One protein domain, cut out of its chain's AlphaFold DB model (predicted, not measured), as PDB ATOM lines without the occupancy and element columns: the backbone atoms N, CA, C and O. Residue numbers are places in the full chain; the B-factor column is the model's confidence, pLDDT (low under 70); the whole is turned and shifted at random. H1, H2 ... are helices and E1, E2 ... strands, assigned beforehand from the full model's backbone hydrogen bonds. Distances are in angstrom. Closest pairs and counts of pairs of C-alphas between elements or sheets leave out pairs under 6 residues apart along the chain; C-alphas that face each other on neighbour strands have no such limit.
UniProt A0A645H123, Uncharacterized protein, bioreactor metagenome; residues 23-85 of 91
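AT A GLANCE: This is residues 23 to 85 of the 91 residues of an uncharacterized protein of bioreactor metagenome (UniProt A0A645H123). Two helices, H1 and H2, run side by side in opposite ways with few contacts, a small hairpin of strands E1 and E2 at one end and short H3 at the other. The printed part has 63 residues, with three named helices and two named strands in the order H1, E1, E2, H2, H3 along the chain; E1 and E2 make one antiparallel sheet, order E1 - E2, and the class is mostly helix, with helices holding 31 and strands 6 of the 37 residues in named elements. The whole is only just compact, close to loose, with radius of gyration of the C-alphas 12.6 A, and elongated, 36 by 23 by 16 A.

HOW THE PARTS SIT: H1, residues 23 to 34, and H2, residues 60 to 74, are close but not clearly touching: C-alphas 31 and 62, the closest, are 7.9 A apart. Their shallow tilt is 27 degrees, opposite ways. H3, residues 82 to 85, touches H1's residues 23 to 25 alone; the closest C-alphas, 23 and 84, are 5.2 A apart. E1, residues 42 to 44, and E2, residues 50 to 52, form an antiparallel hairpin, with N 43 and O 51 2.9 A apart, within hydrogen-bond range. Every O i to N i+4 pair is within range in H2, 6 of 8 in H1; H3 is too short for one.

IN THESE COORDINATES: H1 spans 17.5 A from C-alpha 23 at (-6.907, 10.790, 104.716); H2 spans 20.9 A; H3 ends at C-alpha 85, (-3.190, 10.245, 99.010).

THE WHOLE: The farthest C-alphas, 47 and 78, are 38.2 A apart. The printed part has no cut, no link is long, and no printed residue is under 70 in pLDDT.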
ATOM      1  N   PRO A  23      -7.099  11.657 103.551       97.12
ATOM      2  CA  PRO A  23      -6.907  10.790 104.716       97.12
ATOM      3  C   PRO A  23      -5.439  10.683 105.161       97.12
ATOM      4  O   PRO A  23      -5.155  10.596 106.357       97.12
ATOM      5  N   TYR A  24      -4.492  10.737 104.218       97.25
ATOM      6  CA  TYR A  24      -3.066  10.779 104.529       97.25
ATOM      7  C   TYR A  24      -2.654  12.062 105.264       97.25
ATOM      8  O   TYR A  24      -1.853  11.996 106.198       97.25
ATOM      9  N   ASN A  25      -3.212  13.224 104.906       97.62
ATOM     10  CA  ASN A  25      -2.936  14.463 105.635       97.62
ATOM     11  C   ASN A  25      -3.425  14.389 107.087       97.62
ATOM     12  O   ASN A  25      -2.688  14.784 107.993       97.62
ATOM     13  N   ASP A  26      -4.616  13.835 107.315       97.12
ATOM     14  CA  ASP A  26      -5.167  13.644 108.662       97.12
ATOM     15  C   ASP A  26      -4.323  12.672 109.491       97.12
ATOM     16  O   ASP A  26      -4.048  12.927 110.667       97.12
ATOM     17  N   TYR A  27      -3.872  11.577 108.875       97.94
ATOM     18  CA  TYR A  27      -2.936  10.638 109.489       97.94
ATOM     19  C   TYR A  27      -1.636  11.335 109.913       97.94
ATOM     20  O   TYR A  27      -1.209  11.189 111.055       97.94
ATOM     21  N   LEU A  28      -1.040  12.146 109.031       98.12
ATOM     22  CA  LEU A  28       0.184  12.892 109.329       98.12
ATOM     23  C   LEU A  28       0.005  13.873 110.495       98.12
ATOM     24  O   LEU A  28       0.888  13.974 111.344       98.12
ATOM     25  N   MET A  29      -1.133  14.571 110.569       98.00
ATOM     26  CA  MET A  29      -1.402  15.470 111.694       98.00
ATOM     27  C   MET A  29      -1.530  14.706 113.012       98.00
ATOM     28  O   MET A  29      -0.944  15.139 114.000       98.00
ATOM     29  N   LYS A  30      -2.208  13.552 113.022       97.81
ATOM     30  CA  LYS A  30      -2.294  12.687 114.211       97.81
ATOM     31  C   LYS A  30      -0.927  12.140 114.618       97.81
ATOM     32  O   LYS A  30      -0.572  12.196 115.787       97.81
ATOM     33  N   LEU A  31      -0.129  11.669 113.659       98.25
ATOM     34  CA  LEU A  31       1.219  11.174 113.935       98.25
ATOM     35  C   LEU A  31       2.099  12.265 114.552       98.25
ATOM     36  O   LEU A  31       2.853  11.977 115.473       98.25
ATOM     37  N   SER A  32       1.966  13.520 114.106       97.75
ATOM     38  CA  SER A  32       2.745  14.642 114.646       97.75
ATOM     39  C   SER A  32       2.465  14.963 116.122       97.75
ATOM     40  O   SER A  32       3.301  15.586 116.772       97.75
ATOM     41  N   GLU A  33       1.321  14.527 116.664       97.25
ATOM     42  CA  GLU A  33       0.976  14.678 118.087       97.25
ATOM     43  C   GLU A  33       1.753  13.694 118.978       97.25
ATOM     44  O   GLU A  33       1.965  13.977 120.158       97.25
ATOM     45  N   THR A  34       2.212  12.572 118.411       97.44
ATOM     46  CA  THR A  34       3.050  11.566 119.089       97.44
ATOM     47  C   THR A  34       4.523  11.717 118.713       97.44
ATOM     48  O   THR A  34       5.385  11.750 119.585       97.44
ATOM     49  N   LEU A  35       4.812  11.848 117.416       97.75
ATOM     50  CA  LEU A  35       6.144  11.928 116.812       97.75
ATOM     51  C   LEU A  35       6.318  13.252 116.045       97.75
ATOM     52  O   LEU A  35       6.336  13.262 114.807       97.75
ATOM     53  N   PRO A  36       6.455  14.392 116.745       97.94
ATOM     54  CA  PRO A  36       6.615  15.699 116.111       97.94
ATOM     55  C   PRO A  36       7.870  15.795 115.234       97.94
ATOM     56  O   PRO A  36       7.876  16.537 114.249       97.94
ATOM     57  N   VAL A  37       8.927  15.031 115.534       97.94
ATOM     58  CA  VAL A  37      10.114  14.935 114.676       97.94
ATOM     59  C   VAL A  37      10.335  13.488 114.267       97.94
ATOM     60  O   VAL A  37      10.469  12.604 115.103       97.94
ATOM     61  N   ILE A  38      10.440  13.270 112.965       97.31
ATOM     62  CA  ILE A  38      10.815  12.002 112.345       97.31
ATOM     63  C   ILE A  38      11.616  12.275 111.075       97.31
ATOM     64  O   ILE A  38      11.222  13.102 110.248       97.31
ATOM     65  N   ASN A  39      12.769  11.624 110.931       95.19
ATOM     66  CA  ASN A  39      13.604  11.678 109.733       95.19
ATOM     67  C   ASN A  39      14.535  10.452 109.658       95.19
ATOM     68  O   ASN A  39      14.381   9.472 110.381       95.19
ATOM     69  N   THR A  40      15.516  10.487 108.755       93.31
ATOM     70  CA  THR A  40      16.468   9.387 108.549       93.31
ATOM     71  C   THR A  40      17.488   9.215 109.677       93.31
ATOM     72  O   THR A  40      18.180   8.201 109.702       93.31
ATOM     73  N   VAL A  41      17.608  10.167 110.600       96.25
ATOM     74  CA  VAL A  41      18.528  10.102 111.745       96.25
ATOM     75  C   VAL A  41      17.844   9.476 112.960       96.25
ATOM     76  O   VAL A  41      18.462   8.681 113.668       96.25
ATOM     77  N   GLY A  42      16.567   9.787 113.181       96.56
ATOM     78  CA  GLY A  42      15.805   9.295 114.321       96.56
ATOM     79  C   GLY A  42      14.467  10.007 114.485       96.56
ATOM     80  O   GLY A  42      13.968  10.648 113.554       96.56
ATOM     81  N   ILE A  43      13.919   9.898 115.691       97.81
ATOM     82  CA  ILE A  43      12.665  10.529 116.103       97.81
ATOM     83  C   ILE A  43      12.860  11.377 117.362       97.81
ATOM     84  O   ILE A  43      13.768  11.131 118.159       97.81
ATOM     85  N   VAL A  44      11.998  12.378 117.531       97.62
ATOM     86  CA  VAL A  44      11.738  13.030 118.819       97.62
ATOM     87  C   VAL A  44      10.245  12.934 119.075       97.62
ATOM     88  O   VAL A  44       9.461  13.338 118.210       97.62
ATOM     89  N   ASP A  45       9.871  12.396 120.229       97.38
ATOM     90  CA  ASP A  45       8.470  12.247 120.617       97.38
ATOM     91  C   ASP A  45       7.905  13.501 121.308       97.38
ATOM     92  O   ASP A  45       8.566  14.539 121.437       97.38
ATOM     93  N   ASN A  46       6.640  13.429 121.711       96.00
ATOM     94  CA  ASN A  46       5.933  14.522 122.373       96.00
ATOM     95  C   ASN A  46       6.386  14.786 123.821       96.00
ATOM     96  O   ASN A  46       6.102  15.864 124.347       96.00
ATOM     97  N   GLU A  47       7.153  13.873 124.424       96.38
ATOM     98  CA  GLU A  47       7.853  14.053 125.702       96.38
ATOM     99  C   GLU A  47       9.272  14.626 125.510       96.38
ATOM    100  O   GLU A  47      10.034  14.778 126.468       96.38
ATOM    101  N   ALA A  48       9.623  14.995 124.272       95.62
ATOM    102  CA  ALA A  48      10.932  15.491 123.858       95.62
ATOM    103  C   ALA A  48      12.077  14.473 124.031       95.62
ATOM    104  O   ALA A  48      13.252  14.861 124.052       95.62
ATOM    105  N   GLN A  49      11.760  13.178 124.100       96.88
ATOM    106  CA  GLN A  49      12.752  12.112 124.114       96.88
ATOM    107  C   GLN A  49      13.272  11.866 122.698       96.88
ATOM    108  O   GLN A  49      12.506  11.750 121.742       96.88
ATOM    109  N   TYR A  50      14.596  11.802 122.554       97.25
ATOM    110  CA  TYR A  50      15.243  11.485 121.285       97.25
ATOM    111  C   TYR A  50      15.556   9.995 121.205       97.25
ATOM    112  O   TYR A  50      16.225   9.453 122.086       97.25
ATOM    113  N   PHE A  51      15.172   9.379 120.091       97.69
ATOM    114  CA  PHE A  51      15.542   8.009 119.776       97.69
ATOM    115  C   PHE A  51      16.256   7.954 118.431       97.69
ATOM    116  O   PHE A  51      15.777   8.470 117.416       97.69
ATOM    117  N   ARG A  52      17.428   7.321 118.417       97.69
ATOM    118  CA  ARG A  52      18.231   7.155 117.209       97.69
ATOM    119  C   ARG A  52      17.641   6.043 116.346       97.69
ATOM    120  O   ARG A  52      17.243   4.996 116.841       97.69
ATOM    121  N   ARG A  53      17.653   6.235 115.026       94.56
ATOM    122  CA  ARG A  53      17.248   5.184 114.088       94.56
ATOM    123  C   ARG A  53      18.108   3.928 114.273       94.56
ATOM    124  O   ARG A  53      19.330   4.001 114.146       94.56
ATOM    125  N   GLY A  54      17.441   2.789 114.445       91.69
ATOM    126  CA  GLY A  54      18.059   1.467 114.581       91.69
ATOM    127  C   GLY A  54      18.117   0.962 116.021       91.69
ATOM    128  O   GLY A  54      18.248  -0.244 116.213       91.69
ATOM    129  N   ASP A  55      17.962   1.851 117.002       96.25
ATOM    130  CA  ASP A  55      17.789   1.453 118.395       96.25
ATOM    131  C   ASP A  55      16.308   1.102 118.631       96.25
ATOM    132  O   ASP A  55      15.448   1.794 118.081       96.25
ATOM    133  N   PRO A  56      15.981   0.054 119.413       96.12
ATOM    134  CA  PRO A  56      14.598  -0.262 119.761       96.12
ATOM    135  C   PRO A  56      13.940   0.859 120.563       96.12
ATOM    136  O   PRO A  56      14.557   1.434 121.466       96.12
ATOM    137  N   THR A  57      12.671   1.133 120.281       96.62
ATOM    138  CA  THR A  57      11.906   2.198 120.938       96.62
ATOM    139  C   THR A  57      10.468   1.767 121.207       96.62
ATOM    140  O   THR A  57       9.937   0.852 120.578       96.62
ATOM    141  N   ILE A  58       9.792   2.475 122.111       97.50
ATOM    142  CA  ILE A  58       8.345   2.302 122.310       97.50
ATOM    143  C   ILE A  58       7.523   2.701 121.072       97.50
ATOM    144  O   ILE A  58       6.373   2.294 120.966       97.50
ATOM    145  N   HIS A  59       8.128   3.444 120.138       98.00
ATOM    146  CA  HIS A  59       7.502   3.998 118.936       98.00
ATOM    147  C   HIS A  59       7.785   3.170 117.668       98.00
ATOM    148  O   HIS A  59       7.509   3.612 116.551       98.00
ATOM    149  N   ASP A  60       8.375   1.975 117.802       97.25
ATOM    150  CA  ASP A  60       8.785   1.145 116.657       97.25
ATOM    151  C   ASP A  60       7.599   0.784 115.751       97.25
ATOM    152  O   ASP A  60       7.745   0.683 114.528       97.25
ATOM    153  N   ARG A  61       6.406   0.627 116.335       97.75
ATOM    154  CA  ARG A  61       5.180   0.337 115.590       97.75
ATOM    155  C   ARG A  61       4.759   1.525 114.728       97.75
ATOM    156  O   ARG A  61       4.501   1.347 113.541       97.75
ATOM    157  N   GLU A  62       4.705   2.714 115.312       97.94
ATOM    158  CA  GLU A  62       4.326   3.968 114.665       97.94
ATOM    159  C   GLU A  62       5.299   4.300 113.529       97.94
ATOM    160  O   GLU A  62       4.884   4.665 112.427       97.94
ATOM    161  N   VAL A  63       6.600   4.108 113.771       97.50
ATOM    162  CA  VAL A  63       7.650   4.303 112.765       97.50
ATOM    163  C   VAL A  63       7.495   3.317 111.607       97.50
ATOM    164  O   VAL A  63       7.583   3.729 110.447       97.50
ATOM    165  N   LEU A  64       7.248   2.034 111.887       97.31
ATOM    166  CA  LEU A  64       7.046   1.022 110.848       97.31
ATOM    167  C   LEU A  64       5.789   1.302 110.015       97.31
ATOM    168  O   LEU A  64       5.840   1.229 108.787       97.31
ATOM    169  N   GLU A  65       4.677   1.655 110.661       97.69
ATOM    170  CA  GLU A  65       3.424   1.998 109.983       97.69
ATOM    171  C   GLU A  65       3.612   3.205 109.054       97.69
ATOM    172  O   GLU A  65       3.262   3.148 107.872       97.69
ATOM    173  N   TYR A  66       4.259   4.267 109.545       97.44
ATOM    174  CA  TYR A  66       4.574   5.441 108.734       97.44
ATOM    175  C   TYR A  66       5.433   5.091 107.512       97.44
ATOM    176  O   TYR A  66       5.156   5.551 106.400       97.44
ATOM    177  N   GLN A  67       6.450   4.240 107.682       95.88
ATOM    178  CA  GLN A  67       7.308   3.786 106.583       95.88
ATOM    179  C   GLN A  67       6.538   2.972 105.536       95.88
ATOM    180  O   GLN A  67       6.757   3.160 104.338       95.88
ATOM    181  N   GLN A  68       5.620   2.102 105.962       96.00
ATOM    182  CA  GLN A  68       4.774   1.322 105.054       96.00
ATOM    183  C   GLN A  68       3.840   2.224 104.239       96.00
ATOM    184  O   GLN A  68       3.719   2.051 103.024       96.00
ATOM    185  N   ILE A  69       3.227   3.223 104.880       96.31
ATOM    186  CA  ILE A  69       2.357   4.196 104.208       96.31
ATOM    187  C   ILE A  69       3.158   5.031 103.202       96.31
ATOM    188  O   ILE A  69       2.727   5.190 102.058       96.31
ATOM    189  N   LEU A  70       4.347   5.518 103.582       94.88
ATOM    190  CA  LEU A  70       5.245   6.227 102.663       94.88
ATOM    191  C   LEU A  70       5.629   5.363 101.461       94.88
ATOM    192  O   LEU A  70       5.597   5.842 100.328       94.88
ATOM    193  N   TYR A  71       5.962   4.093 101.691       95.25
ATOM    194  CA  TYR A  71       6.300   3.165 100.620       95.25
ATOM    195  C   TYR A  71       5.129   2.973  99.647       95.25
ATOM    196  O   TYR A  71       5.322   3.058  98.431       95.25
ATOM    197  N   ASN A  72       3.907   2.780 100.160       95.25
ATOM    198  CA  ASN A  72       2.715   2.653  99.319       95.25
ATOM    199  C   ASN A  72       2.434   3.930  98.516       95.25
ATOM    200  O   ASN A  72       2.104   3.850  97.335       95.25
ATOM    201  N   ASN A  73       2.618   5.102  99.127       93.75
ATOM    202  CA  ASN A  73       2.420   6.381  98.453       93.75
ATOM    203  C   ASN A  73       3.453   6.615  97.332       93.75
ATOM    204  O   ASN A  73       3.101   6.955  96.199       93.75
ATOM    205  N   MET A  74       4.737   6.419  97.644       92.06
ATOM    206  CA  MET A  74       5.845   6.863  96.796       92.06
ATOM    207  C   MET A  74       6.284   5.832  95.754       92.06
ATOM    208  O   MET A  74       6.727   6.225  94.676       92.06
ATOM    209  N   LEU A  75       6.209   4.535  96.070       94.75
ATOM    210  CA  LEU A  75       6.884   3.488  95.295       94.75
ATOM    211  C   LEU A  75       5.926   2.411  94.772       94.75
ATOM    212  O   LEU A  75       6.012   2.049  93.599       94.75
ATOM    213  N   ASP A  76       4.990   1.918  95.589       94.81
ATOM    214  CA  ASP A  76       4.086   0.817  95.201       94.81
ATOM    215  C   ASP A  76       2.878   1.291  94.379       94.81
ATOM    216  O   ASP A  76       1.725   1.044  94.720       94.81
ATOM    217  N   THR A  77       3.142   1.981  93.267       88.06
ATOM    218  CA  THR A  77       2.114   2.545  92.369       88.06
ATOM    219  C   THR A  77       1.072   1.520  91.914       88.06
ATOM    220  O   THR A  77      -0.102   1.860  91.801       88.06
ATOM    221  N   ALA A  78       1.470   0.261  91.710       92.69
ATOM    222  CA  ALA A  78       0.579  -0.815  91.273       92.69
ATOM    223  C   ALA A  78      -0.460  -1.227  92.331       92.69
ATOM    224  O   ALA A  78      -1.521  -1.736  91.978       92.69
ATOM    225  N   ARG A  79      -0.168  -1.027  93.624       92.19
ATOM    226  CA  ARG A  79      -1.079  -1.335  94.744       92.19
ATOM    227  C   ARG A  79      -1.418  -0.097  95.568       92.19
ATOM    228  O   ARG A  79      -1.897  -0.214  96.699       92.19
ATOM    229  N   ARG A  80      -1.147   1.097  95.040       93.56
ATOM    230  CA  ARG A  80      -1.383   2.341  95.761       93.56
ATOM    231  C   ARG A  80      -2.875   2.593  95.884       93.56
ATOM    232  O   ARG A  80      -3.605   2.640  94.895       93.56
ATOM    233  N   ARG A  81      -3.317   2.824  97.117       90.00
ATOM    234  CA  ARG A  81      -4.669   3.303  97.414       90.00
ATOM    235  C   ARG A  81      -4.730   4.808  97.214       90.00
ATOM    236  O   ARG A  81      -4.590   5.605  98.130       90.00
ATOM    237  N   ASN A  82      -4.848   5.157  95.947       91.56
ATOM    238  CA  ASN A  82      -4.861   6.501  95.399       91.56
ATOM    239  C   ASN A  82      -5.824   7.459  96.140       91.56
ATOM    240  O   ASN A  82      -5.442   8.586  96.450       91.56
ATOM    241  N   ASP A  83      -7.000   6.970  96.534       92.31
ATOM    242  CA  ASP A  83      -8.013   7.672  97.333       92.31
ATOM    243  C   ASP A  83      -7.524   8.148  98.715       92.31
ATOM    244  O   ASP A  83      -8.099   9.066  99.298       92.31
ATOM    245  N   LEU A  84      -6.458   7.548  99.249       94.12
ATOM    246  CA  LEU A  84      -5.871   7.950 100.528       94.12
ATOM    247  C   LEU A  84      -4.909   9.132 100.395       94.12
ATOM    248  O   LEU A  84      -4.695   9.846 101.374       94.12
ATOM    249  N   PHE A  85      -4.313   9.324  99.215       94.44
ATOM    250  CA  PHE A  85      -3.190  10.245  99.010       94.44
ATOM    251  C   PHE A  85      -3.534  11.451  98.139       94.44
ATOM    252  O   PHE A  85      -2.915  12.497  98.321       94.44
TER     253      PHE A  85